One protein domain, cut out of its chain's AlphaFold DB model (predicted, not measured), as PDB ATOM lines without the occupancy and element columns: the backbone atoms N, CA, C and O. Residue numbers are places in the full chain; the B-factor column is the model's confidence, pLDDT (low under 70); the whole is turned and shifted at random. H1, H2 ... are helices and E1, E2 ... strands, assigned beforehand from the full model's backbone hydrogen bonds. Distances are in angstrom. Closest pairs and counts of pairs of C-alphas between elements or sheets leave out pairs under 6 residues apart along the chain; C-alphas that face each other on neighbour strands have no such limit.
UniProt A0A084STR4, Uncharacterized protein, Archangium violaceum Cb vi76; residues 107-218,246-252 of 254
ATOM      1  N   LYS A 107     119.826 193.759 148.696       92.50
ATOM      2  CA  LYS A 107     119.765 194.481 147.415       92.50
ATOM      3  C   LYS A 107     119.249 193.654 146.211       92.50
ATOM      4  O   LYS A 107     118.411 194.171 145.474       92.50
ATOM      5  N   PRO A 108     119.678 192.392 145.982       93.19
ATOM      6  CA  PRO A 108     119.109 191.557 144.917       93.19
ATOM      7  C   PRO A 108     117.587 191.361 145.002       93.19
ATOM      8  O   PRO A 108     116.928 191.228 143.973       93.19
ATOM      9  N   TRP A 109     117.023 191.342 146.212       95.44
ATOM     10  CA  TRP A 109     115.581 191.260 146.434       95.44
ATOM     11  C   TRP A 109     114.870 192.553 146.037       95.44
ATOM     12  O   TRP A 109     113.888 192.509 145.296       95.44
ATOM     13  N   ASP A 110     115.407 193.705 146.436       94.56
ATOM     14  CA  ASP A 110     114.869 195.008 146.033       94.56
ATOM     15  C   ASP A 110     114.900 195.192 144.510       94.56
ATOM     16  O   ASP A 110     113.921 195.646 143.904       94.56
ATOM     17  N   ASP A 111     116.007 194.791 143.880       95.69
ATOM     18  CA  ASP A 111     116.172 194.834 142.429       95.69
ATOM     19  C   ASP A 111     115.151 193.892 141.742       95.69
ATOM     20  O   ASP A 111     114.496 194.298 140.776       95.69
ATOM     21  N   LEU A 112     114.917 192.679 142.276       96.88
ATOM     22  CA  LEU A 112     113.857 191.774 141.800       96.88
ATOM     23  C   LEU A 112     112.468 192.423 141.898       96.88
ATOM     24  O   LEU A 112     111.710 192.369 140.928       96.88
ATOM     25  N   LEU A 113     112.121 193.038 143.032       96.88
ATOM     26  CA  LEU A 113     110.823 193.698 143.223       96.88
ATOM     27  C   LEU A 113     110.617 194.844 142.225       96.88
ATOM     28  O   LEU A 113     109.524 195.006 141.676       96.88
ATOM     29  N   ALA A 114     111.658 195.635 141.957       96.69
ATOM     30  CA  ALA A 114     111.616 196.694 140.952       96.69
ATOM     31  C   ALA A 114     111.415 196.133 139.532       96.69
ATOM     32  O   ALA A 114     110.588 196.646 138.766       96.69
ATOM     33  N   CYS A 115     112.117 195.050 139.189       97.31
ATOM     34  CA  CYS A 115     111.938 194.350 137.918       97.31
ATOM     35  C   CYS A 115     110.532 193.753 137.781       97.31
ATOM     36  O   CYS A 115     109.912 193.909 136.730       97.31
ATOM     37  N   ALA A 116     109.996 193.133 138.835       97.00
ATOM     38  CA  ALA A 116     108.650 192.569 138.841       97.00
ATOM     39  C   ALA A 116     107.589 193.658 138.624       97.00
ATOM     40  O   ALA A 116     106.770 193.542 137.716       97.00
ATOM     41  N   ARG A 117     107.660 194.779 139.352       96.88
ATOM     42  CA  ARG A 117     106.760 195.933 139.143       96.88
ATOM     43  C   ARG A 117     106.800 196.468 137.710       96.88
ATOM     44  O   ARG A 117     105.778 196.885 137.179       96.88
ATOM     45  N   SER A 118     107.971 196.437 137.077       96.81
ATOM     46  CA  SER A 118     108.135 196.876 135.686       96.81
ATOM     47  C   SER A 118     107.590 195.862 134.673       96.81
ATOM     48  O   SER A 118     107.128 196.253 133.603       96.81
ATOM     49  N   ALA A 119     107.648 194.566 134.992       96.50
ATOM     50  CA  ALA A 119     107.211 193.483 134.114       96.50
ATOM     51  C   ALA A 119     105.689 193.275 134.096       96.50
ATOM     52  O   ALA A 119     105.176 192.713 133.131       96.50
ATOM     53  N   PHE A 120     104.976 193.745 135.124       95.06
ATOM     54  CA  PHE A 120     103.525 193.597 135.259       95.06
ATOM     55  C   PHE A 120     102.800 194.955 135.279       95.06
ATOM     56  O   PHE A 120     102.178 195.313 136.283       95.06
ATOM     57  N   PRO A 121     102.859 195.745 134.188       90.12
ATOM     58  CA  PRO A 121     102.169 197.026 134.138       90.12
ATOM     59  C   PRO A 121     100.653 196.813 134.243       90.12
ATOM     60  O   PRO A 121     100.059 196.114 133.428       90.12
ATOM     61  N   GLY A 122     100.028 197.440 135.239       89.50
ATOM     62  CA  GLY A 122      98.586 197.323 135.488       89.50
ATOM     63  C   GLY A 122      98.195 196.289 136.544       89.50
ATOM     64  O   GLY A 122      97.026 196.249 136.914       89.50
ATOM     65  N   HIS A 123      99.151 195.524 137.075       92.31
ATOM     66  CA  HIS A 123      98.938 194.664 138.238       92.31
ATOM     67  C   HIS A 123      99.671 195.214 139.455       92.31
ATOM     68  O   HIS A 123     100.748 195.806 139.347       92.31
ATOM     69  N   GLU A 124      99.098 194.991 140.633       93.06
ATOM     70  CA  GLU A 124      99.803 195.275 141.873       93.06
ATOM     71  C   GLU A 124     100.864 194.204 142.131       93.06
ATOM     72  O   GLU A 124     100.605 193.007 141.982       93.06
ATOM     73  N   VAL A 125     102.058 194.650 142.528       95.75
ATOM     74  CA  VAL A 125     103.169 193.781 142.920       95.75
ATOM     75  C   VAL A 125     103.673 194.203 144.291       95.75
ATOM     76  O   VAL A 125     104.200 195.312 144.458       95.75
ATOM     77  N   TRP A 126     103.544 193.300 145.260       94.44
ATOM     78  CA  TRP A 126     103.878 193.558 146.656       94.44
ATOM     79  C   TRP A 126     104.914 192.577 147.187       94.44
ATOM     80  O   TRP A 126     104.983 191.421 146.768       94.44
ATOM     81  N   ASP A 127     105.713 193.064 148.133       93.88
ATOM     82  CA  ASP A 127     106.475 192.205 149.030       93.88
ATOM     83  C   ASP A 127     105.515 191.686 150.109       93.88
ATOM     84  O   ASP A 127     104.880 192.470 150.813       93.88
ATOM     85  N   VAL A 128     105.385 190.366 150.193       91.69
ATOM     86  CA  VAL A 128     104.528 189.641 151.146       91.69
ATOM     87  C   VAL A 128     105.359 188.705 152.021       91.69
ATOM     88  O   VAL A 128     104.894 187.666 152.495       91.69
ATOM     89  N   THR A 129     106.629 189.052 152.212       89.38
ATOM     90  CA  THR A 129     107.547 188.340 153.087       89.38
ATOM     91  C   THR A 129     107.055 188.386 154.531       89.38
ATOM     92  O   THR A 129     106.907 189.460 155.110       89.38
ATOM     93  N   HIS A 130     106.864 187.220 155.155       79.62
ATOM     94  CA  HIS A 130     106.615 187.144 156.594       79.62
ATOM     95  C   HIS A 130     107.954 187.276 157.349       79.62
ATOM     96  O   HIS A 130     108.784 186.366 157.263       79.62
ATOM     97  N   PRO A 131     108.208 188.385 158.077       63.28
ATOM     98  CA  PRO A 131     109.566 188.781 158.464       63.28
ATOM     99  C   PRO A 131     110.278 187.833 159.435       63.28
ATOM    100  O   PRO A 131     111.506 187.791 159.454       63.28
ATOM    101  N   SER A 132     109.524 187.100 160.256       67.50
ATOM    102  CA  SER A 132     110.040 186.508 161.496       67.50
ATOM    103  C   SER A 132     110.076 184.983 161.554       67.50
ATOM    104  O   SER A 132     110.617 184.452 162.517       67.50
ATOM    105  N   LEU A 133     109.517 184.270 160.573       73.62
ATOM    106  CA  LEU A 133     109.261 182.829 160.720       73.62
ATOM    107  C   LEU A 133     109.755 181.992 159.534       73.62
ATOM    108  O   LEU A 133     110.242 180.879 159.729       73.62
ATOM    109  N   ASP A 134     109.702 182.530 158.319       85.38
ATOM    110  CA  ASP A 134     109.913 181.721 157.122       85.38
ATOM    111  C   ASP A 134     111.355 181.751 156.617       85.38
ATOM    112  O   ASP A 134     112.071 182.754 156.683       85.38
ATOM    113  N   ALA A 135     111.755 180.641 156.007       91.94
ATOM    114  CA  ALA A 135     113.035 180.467 155.334       91.94
ATOM    115  C   ALA A 135     113.051 181.052 153.911       91.94
ATOM    116  O   ALA A 135     113.860 180.641 153.079       91.94
ATOM    117  N   CYS A 136     112.161 181.998 153.605       94.12
ATOM    118  CA  CYS A 136     112.084 182.639 152.298       94.12
ATOM    119  C   CYS A 136     111.638 184.106 152.373       94.12
ATOM    120  O   CYS A 136     110.983 184.524 153.336       94.12
ATOM    121  N   SER A 137     111.969 184.865 151.327       94.50
ATOM    122  CA  SER A 137     111.279 186.116 150.985       94.50
ATOM    123  C   SER A 137     110.304 185.873 149.848       94.50
ATOM    124  O   SER A 137     110.518 184.993 149.010       94.50
ATOM    125  N   ARG A 138     109.191 186.603 149.855       94.94
ATOM    126  CA  ARG A 138     108.045 186.361 148.980       94.94
ATOM    127  C   ARG A 138     107.553 187.657 148.373       94.94
ATOM    128  O   ARG A 138     107.338 188.632 149.076       94.94
ATOM    129  N   CYS A 139     107.309 187.634 147.077       95.75
ATOM    130  CA  CYS A 139     106.596 188.692 146.384       95.75
ATOM    131  C   CYS A 139     105.399 188.089 145.664       95.75
ATOM    132  O   CYS A 139     105.411 186.902 145.321       95.75
ATOM    133  N   CYS A 140     104.361 188.883 145.442       95.31
ATOM    134  CA  CYS A 140     103.196 188.426 144.708       95.31
ATOM    135  C   CYS A 140     102.695 189.460 143.706       95.31
ATOM    136  O   CYS A 140     102.808 190.667 143.916       95.31
ATOM    137  N   VAL A 141     102.135 188.943 142.616       96.25
ATOM    138  CA  VAL A 141     101.415 189.683 141.581       96.25
ATOM    139  C   VAL A 141      99.929 189.390 141.755       96.25
ATOM    140  O   VAL A 141      99.534 188.222 141.816       96.25
ATOM    141  N   TYR A 142      99.110 190.434 141.848       93.44
ATOM    142  CA  TYR A 142      97.668 190.307 142.048       93.44
ATOM    143  C   TYR A 142      96.933 190.313 140.703       93.44
ATOM    144  O   TYR A 142      97.012 191.265 139.923       93.44
ATOM    145  N   LEU A 143      96.195 189.237 140.450       91.12
ATOM    146  CA  LEU A 143      95.300 189.064 139.314       91.12
ATOM    147  C   LEU A 143      93.859 189.125 139.836       91.12
ATOM    148  O   LEU A 143      93.367 188.189 140.474       91.12
ATOM    149  N   GLU A 144      93.192 190.251 139.590       85.62
ATOM    150  CA  GLU A 144      91.784 190.431 139.938       85.62
ATOM    151  C   GLU A 144      90.884 189.941 138.809       85.62
ATOM    152  O   GLU A 144      90.937 190.458 137.692       85.62
ATOM    153  N   GLN A 145      89.994 188.999 139.120       80.75
ATOM    154  CA  GLN A 145      88.981 188.542 138.178       80.75
ATOM    155  C   GLN A 145      87.574 188.879 138.693       80.75
ATOM    156  O   GLN A 145      87.197 188.451 139.791       80.75
ATOM    157  N   PRO A 146      86.760 189.625 137.921       77.44
ATOM    158  CA  PRO A 146      85.370 189.862 138.284       77.44
ATOM    159  C   PRO A 146      84.576 188.553 138.198       77.44
ATOM    160  O   PRO A 146      84.677 187.812 137.219       77.44
ATOM    161  N   LEU A 147      83.766 188.277 139.218       75.69
ATOM    162  CA  LEU A 147      82.855 187.136 139.239       75.69
ATOM    163  C   LEU A 147      81.475 187.545 138.692       75.69
ATOM    164  O   LEU A 147      81.038 188.673 138.941       75.69
ATOM    165  N   PRO A 148      80.746 186.638 138.009       72.69
ATOM    166  CA  PRO A 148      79.420 186.928 137.443       72.69
ATOM    167  C   PRO A 148      78.396 187.460 138.458       72.69
ATOM    168  O   PRO A 148      77.489 188.201 138.097       72.69
ATOM    169  N   GLU A 149      78.556 187.101 139.731       74.38
ATOM    170  CA  GLU A 149      77.657 187.446 140.839       74.38
ATOM    171  C   GLU A 149      77.996 188.800 141.499       74.38
ATOM    172  O   GLU A 149      77.412 189.161 142.517       74.38
ATOM    173  N   GLY A 150      78.942 189.564 140.939       66.81
ATOM    174  CA  GLY A 150      79.359 190.870 141.464       66.81
ATOM    175  C   GLY A 150      80.470 190.816 142.521       66.81
ATOM    176  O   GLY A 150      80.860 191.856 143.047       66.81
ATOM    177  N   GLY A 151      81.003 189.625 142.815       70.12
ATOM    178  CA  GLY A 151      82.209 189.438 143.626       70.12
ATOM    179  C   GLY A 151      83.506 189.609 142.825       70.12
ATOM    180  O   GLY A 151      83.491 189.774 141.606       70.12
ATOM    181  N   ARG A 152      84.650 189.524 143.509       74.56
ATOM    182  CA  ARG A 152      85.976 189.434 142.877       74.56
ATOM    183  C   ARG A 152      86.688 188.193 143.391       74.56
ATOM    184  O   ARG A 152      86.747 187.991 144.602       74.56
ATOM    185  N   ALA A 153      87.203 187.375 142.483       82.88
ATOM    186  CA  ALA A 153      88.200 186.377 142.828       82.88
ATOM    187  C   ALA A 153      89.568 187.052 142.772       82.88
ATOM    188  O   ALA A 153      89.878 187.758 141.809       82.88
ATOM    189  N   MET A 154      90.365 186.841 143.812       87.88
ATOM    190  CA  MET A 154      91.727 187.351 143.869       87.88
ATOM    191  C   MET A 154      92.689 186.186 143.709       87.88
ATOM    192  O   MET A 154      92.792 185.338 144.597       87.88
ATOM    193  N   THR A 155      93.402 186.156 142.590       92.19
ATOM    194  CA  THR A 155      94.467 185.189 142.342       92.19
ATOM    195  C   THR A 155      95.805 185.879 142.557       92.19
ATOM    196  O   THR A 155      96.107 186.880 141.923       92.19
ATOM    197  N   ARG A 156      96.618 185.355 143.471       94.69
ATOM    198  CA  ARG A 156      97.963 185.858 143.764       94.69
ATOM    199  C   ARG A 156      98.964 184.888 143.162       94.69
ATOM    200  O   ARG A 156      98.967 183.716 143.535       94.69
ATOM    201  N   VAL A 157      99.796 185.369 142.248       97.00
ATOM    202  CA  VAL A 157     100.928 184.617 141.698       97.00
ATOM    203  C   VAL A 157     102.150 184.971 142.522       97.00
ATOM    204  O   VAL A 157     102.525 186.137 142.590       97.00
ATOM    205  N   VAL A 158     102.744 183.987 143.184       97.50
ATOM    206  CA  VAL A 158     103.711 184.207 144.258       97.50
ATOM    207  C   VAL A 158     105.055 183.629 143.871       97.50
ATOM    208  O   VAL A 158     105.137 182.467 143.483       97.50
ATOM    209  N   GLY A 159     106.104 184.428 144.023       97.62
ATOM    210  CA  GLY A 159     107.491 184.008 143.907       97.62
ATOM    211  C   GLY A 159     108.136 184.007 145.284       97.62
ATOM    212  O   GLY A 159     108.276 185.066 145.895       97.62
ATOM    213  N   ALA A 160     108.517 182.830 145.768       97.12
ATOM    214  CA  ALA A 160     109.238 182.643 147.018       97.12
ATOM    215  C   ALA A 160     110.696 182.276 146.733       97.12
ATOM    216  O   ALA A 160     110.968 181.306 146.030       97.12
ATOM    217  N   VAL A 161     111.636 183.025 147.299       97.38
ATOM    218  CA  VAL A 161     113.078 182.789 147.174       97.38
ATOM    219  C   VAL A 161     113.593 182.300 148.518       97.38
ATOM    220  O   VAL A 161     113.463 183.006 149.519       97.38
ATOM    221  N   SER A 162     114.145 181.086 148.560       96.62
ATOM    222  CA  SER A 162     114.703 180.534 149.795       96.62
ATOM    223  C   SER A 162     115.931 181.334 150.220       96.62
ATOM    224  O   SER A 162     116.800 181.637 149.401       96.62
ATOM    225  N   ILE A 163     116.028 181.653 151.510       95.12
ATOM    226  CA  ILE A 163     117.229 182.281 152.077       95.12
ATOM    227  C   ILE A 163     118.300 181.235 152.410       95.12
ATOM    228  O   ILE A 163     119.475 181.568 152.510       95.12
ATOM    229  N   LEU A 164     117.912 179.960 152.564       95.88
ATOM    230  CA  LEU A 164     118.800 178.880 153.018       95.88
ATOM    231  C   LEU A 164     119.501 178.145 151.873       95.88
ATOM    232  O   LEU A 164     120.572 177.570 152.070       95.88
ATOM    233  N   ALA A 165     118.880 178.114 150.694       96.62
ATOM    234  CA  ALA A 165     119.349 177.366 149.535       96.62
ATOM    235  C   ALA A 165     119.139 178.176 148.244       96.62
ATOM    236  O   ALA A 165     118.227 178.999 148.197       96.62
ATOM    237  N   PRO A 166     119.913 177.914 147.170       96.62
ATOM    238  CA  PRO A 166     119.752 178.578 145.876       96.62
ATOM    239  C   PRO A 166     118.538 178.037 145.103       96.62
ATOM    240  O   PRO A 166     118.658 177.475 144.011       96.62
ATOM    241  N   LEU A 167     117.363 178.133 145.725       98.25
ATOM    242  CA  LEU A 167     116.101 177.577 145.262       98.25
ATOM    243  C   LEU A 167     115.005 178.626 145.323       98.25
ATOM    244  O   LEU A 167     114.947 179.434 146.250       98.25
ATOM    245  N   TYR A 168     114.088 178.545 144.372       98.38
ATOM    246  CA  TYR A 168     112.864 179.325 144.402       98.38
ATOM    247  C   TYR A 168     111.637 178.447 144.176       98.38
ATOM    248  O   TYR A 168     111.729 177.330 143.672       98.38
ATOM    249  N   LEU A 169     110.479 178.970 144.542       97.56
ATOM    250  CA  LEU A 169     109.186 178.347 144.345       97.56
ATOM    251  C   LEU A 169     108.245 179.384 143.742       97.56
ATOM    252  O   LEU A 169     108.138 180.489 144.269       97.56
ATOM    253  N   VAL A 170     107.557 179.025 142.660       97.81
ATOM    254  CA  VAL A 170     106.444 179.820 142.138       97.81
ATOM    255  C   VAL A 170     105.161 179.032 142.316       97.81
ATOM    256  O   VAL A 170     105.099 177.851 141.981       97.81
ATOM    257  N   TYR A 171     104.155 179.676 142.890       96.94
ATOM    258  CA  TYR A 171     102.876 179.056 143.205       96.94
ATOM    259  C   TYR A 171     101.757 180.088 143.126       96.94
ATOM    260  O   TYR A 171     102.000 181.289 143.009       96.94
ATOM    261  N   VAL A 172     100.518 179.619 143.184       95.94
ATOM    262  CA  VAL A 172      99.334 180.467 143.127       95.94
ATOM    263  C   VAL A 172      98.463 180.241 144.345       95.94
ATOM    264  O   VAL A 172      98.266 179.109 144.787       95.94
ATOM    265  N   THR A 173      97.905 181.329 144.866       93.69
ATOM    266  CA  THR A 173      96.797 181.267 145.817       93.69
ATOM    267  C   THR A 173      95.590 181.979 145.240       93.69
ATOM    268  O   THR A 173      95.692 183.161 144.916       93.69
ATOM    269  N   THR A 174      94.445 181.310 145.166       89.69
ATOM    270  CA  THR A 174      93.186 181.954 144.774       89.69
ATOM    271  C   THR A 174      92.260 182.047 145.972       89.69
ATOM    272  O   THR A 174      92.034 181.058 146.669       89.69
ATOM    273  N   GLN A 175      91.739 183.248 146.203       86.62
ATOM    274  CA  GLN A 175      90.749 183.540 147.226       86.62
ATOM    275  C   GLN A 175      89.402 183.843 146.579       86.62
ATOM    276  O   GLN A 175      89.309 184.673 145.669       86.62
ATOM    277  N   TRP A 176      88.358 183.193 147.090       79.75
ATOM    278  CA  TRP A 176      86.972 183.489 146.734       79.75
ATOM    279  C   TRP A 176      86.222 184.069 147.935       79.75
ATOM    280  O   TRP A 176      86.430 183.595 149.061       79.75
ATOM    281  N   PRO A 177      85.310 185.035 147.710       67.81
ATOM    282  CA  PRO A 177      84.323 185.401 148.715       67.81
ATOM    283  C   PRO A 177      83.494 184.158 149.061       67.81
ATOM    284  O   PRO A 177      83.003 183.467 148.166       67.81
ATOM    285  N   GLY A 178      83.364 183.838 150.347       61.72
ATOM    286  CA  GLY A 178      82.464 182.779 150.794       61.72
ATOM    287  C   GLY A 178      80.990 183.158 150.624       61.72
ATOM    288  O   GLY A 178      80.670 184.338 150.471       61.72
ATOM    289  N   PRO A 179      80.079 182.167 150.685       55.94
ATOM    290  CA  PRO A 179      78.633 182.408 150.657       55.94
ATOM    291  C   PRO A 179      78.160 183.264 151.842       55.94
ATOM    292  O   PRO A 179      77.241 184.064 151.691       55.94
ATOM    293  N   ASP A 180      78.844 183.149 152.983       58.59
ATOM    294  CA  ASP A 180      78.755 184.087 154.095       58.59
ATOM    295  C   ASP A 180      79.965 185.022 153.992       58.59
ATOM    296  O   ASP A 180      81.106 184.556 153.944       58.59
ATOM    297  N   THR A 181      79.737 186.336 153.969       54.47
ATOM    298  CA  THR A 181      80.715 187.423 153.728       54.47
ATOM    299  C   THR A 181      81.936 187.465 154.666       54.47
ATOM    300  O   THR A 181      82.746 188.384 154.583       54.47
ATOM    301  N   THR A 182      82.093 186.481 155.552       53.88
ATOM    302  CA  THR A 182      83.177 186.349 156.532       53.88
ATOM    303  C   THR A 182      84.138 185.188 156.253       53.88
ATOM    304  O   THR A 182      85.253 185.203 156.771       53.88
ATOM    305  N   ALA A 183      83.767 184.194 155.435       56.66
ATOM    306  CA  ALA A 183      84.604 183.018 155.191       56.66
ATOM    307  C   ALA A 183      85.365 183.135 153.862       56.66
ATOM    308  O   ALA A 183      84.800 182.912 152.796       56.66
ATOM    309  N   ILE A 184      86.661 183.443 153.909       67.62
ATOM    310  CA  ILE A 184      87.527 183.412 152.723       67.62
ATOM    311  C   ILE A 184      88.015 181.978 152.525       67.62
ATOM    312  O   ILE A 184      88.650 181.402 153.410       67.62
ATOM    313  N   ARG A 185      87.726 181.383 151.364       72.31
ATOM    314  CA  ARG A 185      88.346 180.111 150.972       72.31
ATOM    315  C   ARG A 185      89.583 180.413 150.143       72.31
ATOM    316  O   ARG A 185      89.455 180.991 149.068       72.31
ATOM    317  N   SER A 186      90.746 179.994 150.633       82.00
ATOM    318  CA  SER A 186      92.012 180.042 149.899       82.00
ATOM    319  C   SER A 186      92.315 178.664 149.312       82.00
ATOM    320  O   SER A 186      92.255 177.658 150.021       82.00
ATOM    321  N   ARG A 187      92.671 178.600 148.029       88.44
ATOM    322  CA  ARG A 187      93.252 177.404 147.404       88.44
ATOM    323  C   ARG A 187      94.690 177.691 147.018       88.44
ATOM    324  O   ARG A 187      94.940 178.663 146.317       88.44
ATOM    325  N   LEU A 188      95.592 176.815 147.443       92.06
ATOM    326  CA  LEU A 188      96.995 176.795 147.045       92.06
ATOM    327  C   LEU A 188      97.186 175.833 145.867       92.06
ATOM    328  O   LEU A 188      96.721 174.693 145.928       92.06
ATOM    329  N   ASP A 189      97.883 176.282 144.830       93.56
ATOM    330  CA  ASP A 189      98.220 175.488 143.651       93.56
ATOM    331  C   ASP A 189      99.694 175.689 143.260       93.56
ATOM    332  O   ASP A 189     100.196 176.811 143.235       93.56
ATOM    333  N   PHE A 190     100.394 174.594 142.962       94.50
ATOM    334  CA  PHE A 190     101.797 174.600 142.514       94.50
ATOM    335  C   PHE A 190     101.927 174.399 141.005       94.50
ATOM    336  O   PHE A 190     103.033 174.389 140.468       94.50
ATOM    337  N   THR A 191     100.801 174.239 140.316       92.88
ATOM    338  CA  THR A 191     100.709 174.068 138.869       92.88
ATOM    339  C   THR A 191      99.769 175.126 138.298       92.88
ATOM    340  O   THR A 191      98.632 174.809 137.956       92.88
ATOM    341  N   PRO A 192     100.214 176.397 138.223       89.31
ATOM    342  CA  PRO A 192      99.402 177.479 137.681       89.31
ATOM    343  C   PRO A 192      98.954 177.186 136.247       89.31
ATOM    344  O   PRO A 192      99.728 176.669 135.436       89.31
ATOM    345  N   ASP A 193      97.724 177.569 135.922       88.56
ATOM    346  CA  ASP A 193      97.143 177.477 134.588       88.56
ATOM    347  C   ASP A 193      96.670 178.854 134.082       88.56
ATOM    348  O   ASP A 193      96.721 179.863 134.792       88.56
ATOM    349  N   GLY A 194      96.289 178.920 132.802       89.31
ATOM    350  CA  GLY A 194      95.773 180.139 132.173       89.31
ATOM    351  C   GLY A 194      96.678 181.369 132.342       89.31
ATOM    352  O   GLY A 194      97.897 181.281 132.227       89.31
ATOM    353  N   GLU A 195      96.070 182.519 132.636       86.88
ATOM    354  CA  GLU A 195      96.767 183.801 132.853       86.88
ATOM    355  C   GLU A 195      97.733 183.762 134.050       86.88
ATOM    356  O   GLU A 195      98.800 184.387 134.037       86.88
ATOM    357  N   ALA A 196      97.400 182.974 135.077       92.81
ATOM    358  CA  ALA A 196      98.264 182.797 136.235       92.81
ATOM    359  C   ALA A 196      99.564 182.072 135.862       92.81
ATOM    360  O   ALA A 196     100.607 182.365 136.446       92.81
ATOM    361  N   LYS A 197      99.533 181.186 134.857       95.31
ATOM    362  CA  LYS A 197     100.727 180.525 134.322       95.31
ATOM    363  C   LYS A 197     101.674 181.499 133.628       95.31
ATOM    364  O   LYS A 197     102.865 181.475 133.918       95.31
ATOM    365  N   ASP A 198     101.173 182.368 132.756       95.12
ATOM    366  CA  ASP A 198     102.025 183.332 132.038       95.12
ATOM    367  C   ASP A 198     102.710 184.304 133.013       95.12
ATOM    368  O   ASP A 198     103.893 184.647 132.876       95.12
ATOM    369  N   SER A 199     101.977 184.689 134.061       96.31
ATOM    370  CA  SER A 199     102.514 185.480 135.164       96.31
ATOM    371  C   SER A 199     103.533 184.700 135.998       96.31
ATOM    372  O   SER A 199     104.591 185.236 136.334       96.31
ATOM    373  N   ALA A 200     103.263 183.424 136.289       97.50
ATOM    374  CA  ALA A 200     104.171 182.550 137.027       97.50
ATOM    375  C   ALA A 200     105.490 182.330 136.274       97.50
ATOM    376  O   ALA A 200     106.560 182.462 136.867       97.50
ATOM    377  N   ASP A 201     105.429 182.074 134.967       97.88
ATOM    378  CA  ASP A 201     106.601 181.893 134.108       97.88
ATOM    379  C   ASP A 201     107.438 183.177 134.027       97.88
ATOM    380  O   ASP A 201     108.671 183.145 134.078       97.88
ATOM    381  N   THR A 202     106.773 184.333 133.936       97.88
ATOM    382  CA  THR A 202     107.451 185.633 133.953       97.88
ATOM    383  C   THR A 202     108.160 185.865 135.282       97.88
ATOM    384  O   THR A 202     109.332 186.242 135.282       97.88
ATOM    385  N   LEU A 203     107.491 185.597 136.404       97.88
ATOM    386  CA  LEU A 203     108.075 185.770 137.729       97.88
ATOM    387  C   LEU A 203     109.236 184.795 137.980       97.88
ATOM    388  O   LEU A 203     110.280 185.216 138.473       97.88
ATOM    389  N   ALA A 204     109.099 183.531 137.570       98.31
ATOM    390  CA  ALA A 204     110.167 182.534 137.632       98.31
ATOM    391  C   ALA A 204     111.421 183.013 136.890       98.31
ATOM    392  O   ALA A 204     112.506 183.049 137.465       98.31
ATOM    393  N   ARG A 205     111.262 183.481 135.646       98.44
ATOM    394  CA  ARG A 205     112.370 184.008 134.840       98.44
ATOM    395  C   ARG A 205     113.048 185.214 135.492       98.44
ATOM    396  O   ARG A 205     114.266 185.338 135.410       98.44
ATOM    397  N   LEU A 206     112.288 186.110 136.123       98.38
ATOM    398  CA  LEU A 206     112.862 187.251 136.843       98.38
ATOM    399  C   LEU A 206     113.694 186.799 138.048       98.38
ATOM    400  O   LEU A 206     114.791 187.316 138.256       98.38
ATOM    401  N   ILE A 207     113.216 185.806 138.801       98.38
ATOM    402  CA  ILE A 207     113.960 185.223 139.923       98.38
ATOM    403  C   ILE A 207     115.254 184.564 139.432       98.38
ATOM    404  O   ILE A 207     116.324 184.822 139.983       98.38
ATOM    405  N   GLU A 208     115.183 183.751 138.378       98.12
ATOM    406  CA  GLU A 208     116.356 183.108 137.775       98.12
ATOM    407  C   GLU A 208     117.389 184.138 137.299       98.12
ATOM    408  O   GLU A 208     118.586 183.955 137.508       98.12
ATOM    409  N   GLN A 209     116.944 185.247 136.704       96.88
ATOM    410  CA  GLN A 209     117.825 186.325 136.248       96.88
ATOM    411  C   GLN A 209     118.476 187.095 137.403       96.88
ATOM    412  O   GLN A 209     119.655 187.433 137.312       96.88
ATOM    413  N   ALA A 210     117.728 187.371 138.472       96.31
ATOM    414  CA  ALA A 210     118.220 188.138 139.614       96.31
ATOM    415  C   ALA A 210     119.164 187.323 140.514       96.31
ATOM    416  O   ALA A 210     120.154 187.854 141.012       96.31
ATOM    417  N   PHE A 211     118.878 186.031 140.706       95.56
ATOM    418  CA  PHE A 211     119.565 185.199 141.698       95.56
ATOM    419  C   PHE A 211     120.399 184.058 141.104       95.56
ATOM    420  O   PHE A 211     121.251 183.502 141.795       95.56
ATOM    421  N   GLY A 212     120.153 183.655 139.853       96.75
ATOM    422  CA  GLY A 212     120.728 182.426 139.290       96.75
ATOM    423  C   GLY A 212     120.228 181.152 139.984       96.75
ATOM    424  O   GLY A 212     120.894 180.117 139.939       96.75
ATOM    425  N   TYR A 213     119.095 181.235 140.683       97.44
ATOM    426  CA  TYR A 213     118.514 180.119 141.429       97.44
ATOM    427  C   TYR A 213     117.774 179.160 140.502       97.44
ATOM    428  O   TYR A 213     117.403 179.511 139.387       97.44
ATOM    429  N   ARG A 214     117.539 177.938 140.987       97.50
ATOM    430  CA  ARG A 214     116.772 176.905 140.275       97.50
ATOM    431  C   ARG A 214     115.425 176.645 140.960       97.50
ATOM    432  O   ARG A 214     115.323 176.862 142.170       97.50
ATOM    433  N   PRO A 215     114.409 176.137 140.245       97.81
ATOM    434  CA  PRO A 215     113.136 175.803 140.868       97.81
ATOM    435  C   PRO A 215     113.309 174.696 141.916       97.81
ATOM    436  O   PRO A 215     114.120 173.776 141.765       97.81
ATOM    437  N   PHE A 216     112.533 174.790 142.990       97.44
ATOM    438  CA  PHE A 216     112.457 173.769 144.020       97.44
ATOM    439  C   PHE A 216     111.853 172.476 143.435       97.44
ATOM    440  O   PHE A 216     110.785 172.525 142.819       97.44
ATOM    441  N   PRO A 217     112.504 171.312 143.619       95.69
ATOM    442  CA  PRO A 217     111.995 170.034 143.124       95.69
ATOM    443  C   PRO A 217     110.787 169.584 143.953       95.69
ATOM    444  O   PRO A 217     110.935 169.035 145.049       95.69
ATOM    445  N   MET A 218     109.579 169.820 143.439       94.44
ATOM    446  CA  MET A 218     108.325 169.537 144.149       94.44
ATOM    447  C   MET A 218     108.144 168.063 144.517       94.44
ATOM    448  O   MET A 218     107.468 167.767 145.499       94.44
ATOM    449  N   ASP A 246     105.366 176.233 155.615       89.19
ATOM    450  CA  ASP A 246     104.335 175.203 155.463       89.19
ATOM    451  C   ASP A 246     103.259 175.600 154.453       89.19
ATOM    452  O   ASP A 246     103.029 176.768 154.149       89.19
ATOM    453  N   ARG A 247     102.528 174.593 153.972       88.94
ATOM    454  CA  ARG A 247     101.436 174.779 153.011       88.94
ATOM    455  C   ARG A 247     100.328 175.704 153.536       88.94
ATOM    456  O   ARG A 247      99.708 176.381 152.725       88.94
ATOM    457  N   GLY A 248     100.080 175.760 154.845       87.06
ATOM    458  CA  GLY A 248      99.120 176.681 155.453       87.06
ATOM    459  C   GLY A 248      99.583 178.133 155.358       87.06
ATOM    460  O   GLY A 248      98.822 178.983 154.893       87.06
ATOM    461  N   THR A 249     100.841 178.405 155.698       87.44
ATOM    462  CA  THR A 249     101.475 179.725 155.552       87.44
ATOM    463  C   THR A 249     101.620 180.143 154.085       87.44
ATOM    464  O   THR A 249     101.442 181.312 153.744       87.44
ATOM    465  N   LEU A 250     101.898 179.198 153.181       89.69
ATOM    466  CA  LEU A 250     101.918 179.469 151.740       89.69
ATOM    467  C   LEU A 250     100.517 179.804 151.208       89.69
ATOM    468  O   LEU A 250     100.395 180.690 150.368       89.69
ATOM    469  N   ALA A 251      99.470 179.135 151.702       87.75
ATOM    470  CA  ALA A 251      98.084 179.369 151.291       87.75
ATOM    471  C   ALA A 251      97.486 180.676 151.838       87.75
ATOM    472  O   ALA A 251      96.545 181.206 151.244       87.75
ATOM    473  N   ASN A 252      98.004 181.182 152.960       83.75
ATOM    474  CA  ASN A 252      97.469 182.342 153.672       83.75
ATOM    475  C   ASN A 252      98.514 183.457 153.748       83.75
ATOM    476  O   ASN A 252      99.087 183.734 154.799       83.75
TER     477      ASN A 252
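This is residues 107 to 218 and 246 to 252 of the 254 residues of an uncharacterized protein of Archangium violaceum Cb vi76 (UniProt A0A084STR4). A twisted sheet of five strands has the long helix H2 packed along one face and the short H3 on the opposite face, while H1 lies beside H2 and covers E1 and E2 at one edge. The strands form a meander, each the antiparallel neighbour of the one before, in the order E1 - E2 - E3 - E4 - E5. The printed part has 119 residues, with three named helices and five named strands running H1 E1 E2 E3 E4 E5 H2 H3, class mixed. It is compact, with a radius of gyration of the C-alphas of 14.4 A and spans of 43 by 30 by 24 A.

Start at E3, residues 152 to 162, which forms hairpins with E2, residues 136 to 146, where N 141 and O 157 are 2.8 A apart, and with E4, residues 167 to 177, where N 156 and O 173 are 2.8 A apart. At the edges, E1, residues 125 to 127, forms a hairpin with E2, N 140 to O 126 being 2.9 A, and E5, residues 184 to 189, one with E4, N 174 to O 187 being 2.9 A. H2, residues 194 to 211, is on the sheet at a height of 8.3 A, along the strands; its closest C-alphas to E3 are Ala 200 and Val 157, 6.1 A. H1, residues 107 to 119, is over E1 and E2 and touches H2, closest C-alphas Leu 112 and Ala 210, 6.1 A, at a shallow tilt of 33 degrees, only just short of steep, opposite ways. H3, residues 247 to 251, is over E4, on the opposite face from H2; its Ala 251 and Leu 188 of E5 have the closest C-alphas, 5.1 A. In H1, H2 and H3 every O i to N i+4 pair is within hydrogen-bond range.

Find C-alpha 107 at (119.765, 194.481, 147.415), where H1 begins its 18.3 A. E2, E3 and E4 measure 31.0, 30.9 and 32.9 A, and H2 26.1 A. H3 ends at C-alpha 251, (98.084, 179.369, 151.291).

Look for the farthest C-alphas at Asp 180 and Gly 212, 44.5 A apart. Residues 219 to 245 are not printed, and C-alphas 218 and 246 are 13.3 A apart across this cut. Of the links printed whole, none is long. The pLDDT is under 70 at residues 131 to 132, 150 and 177 to 184.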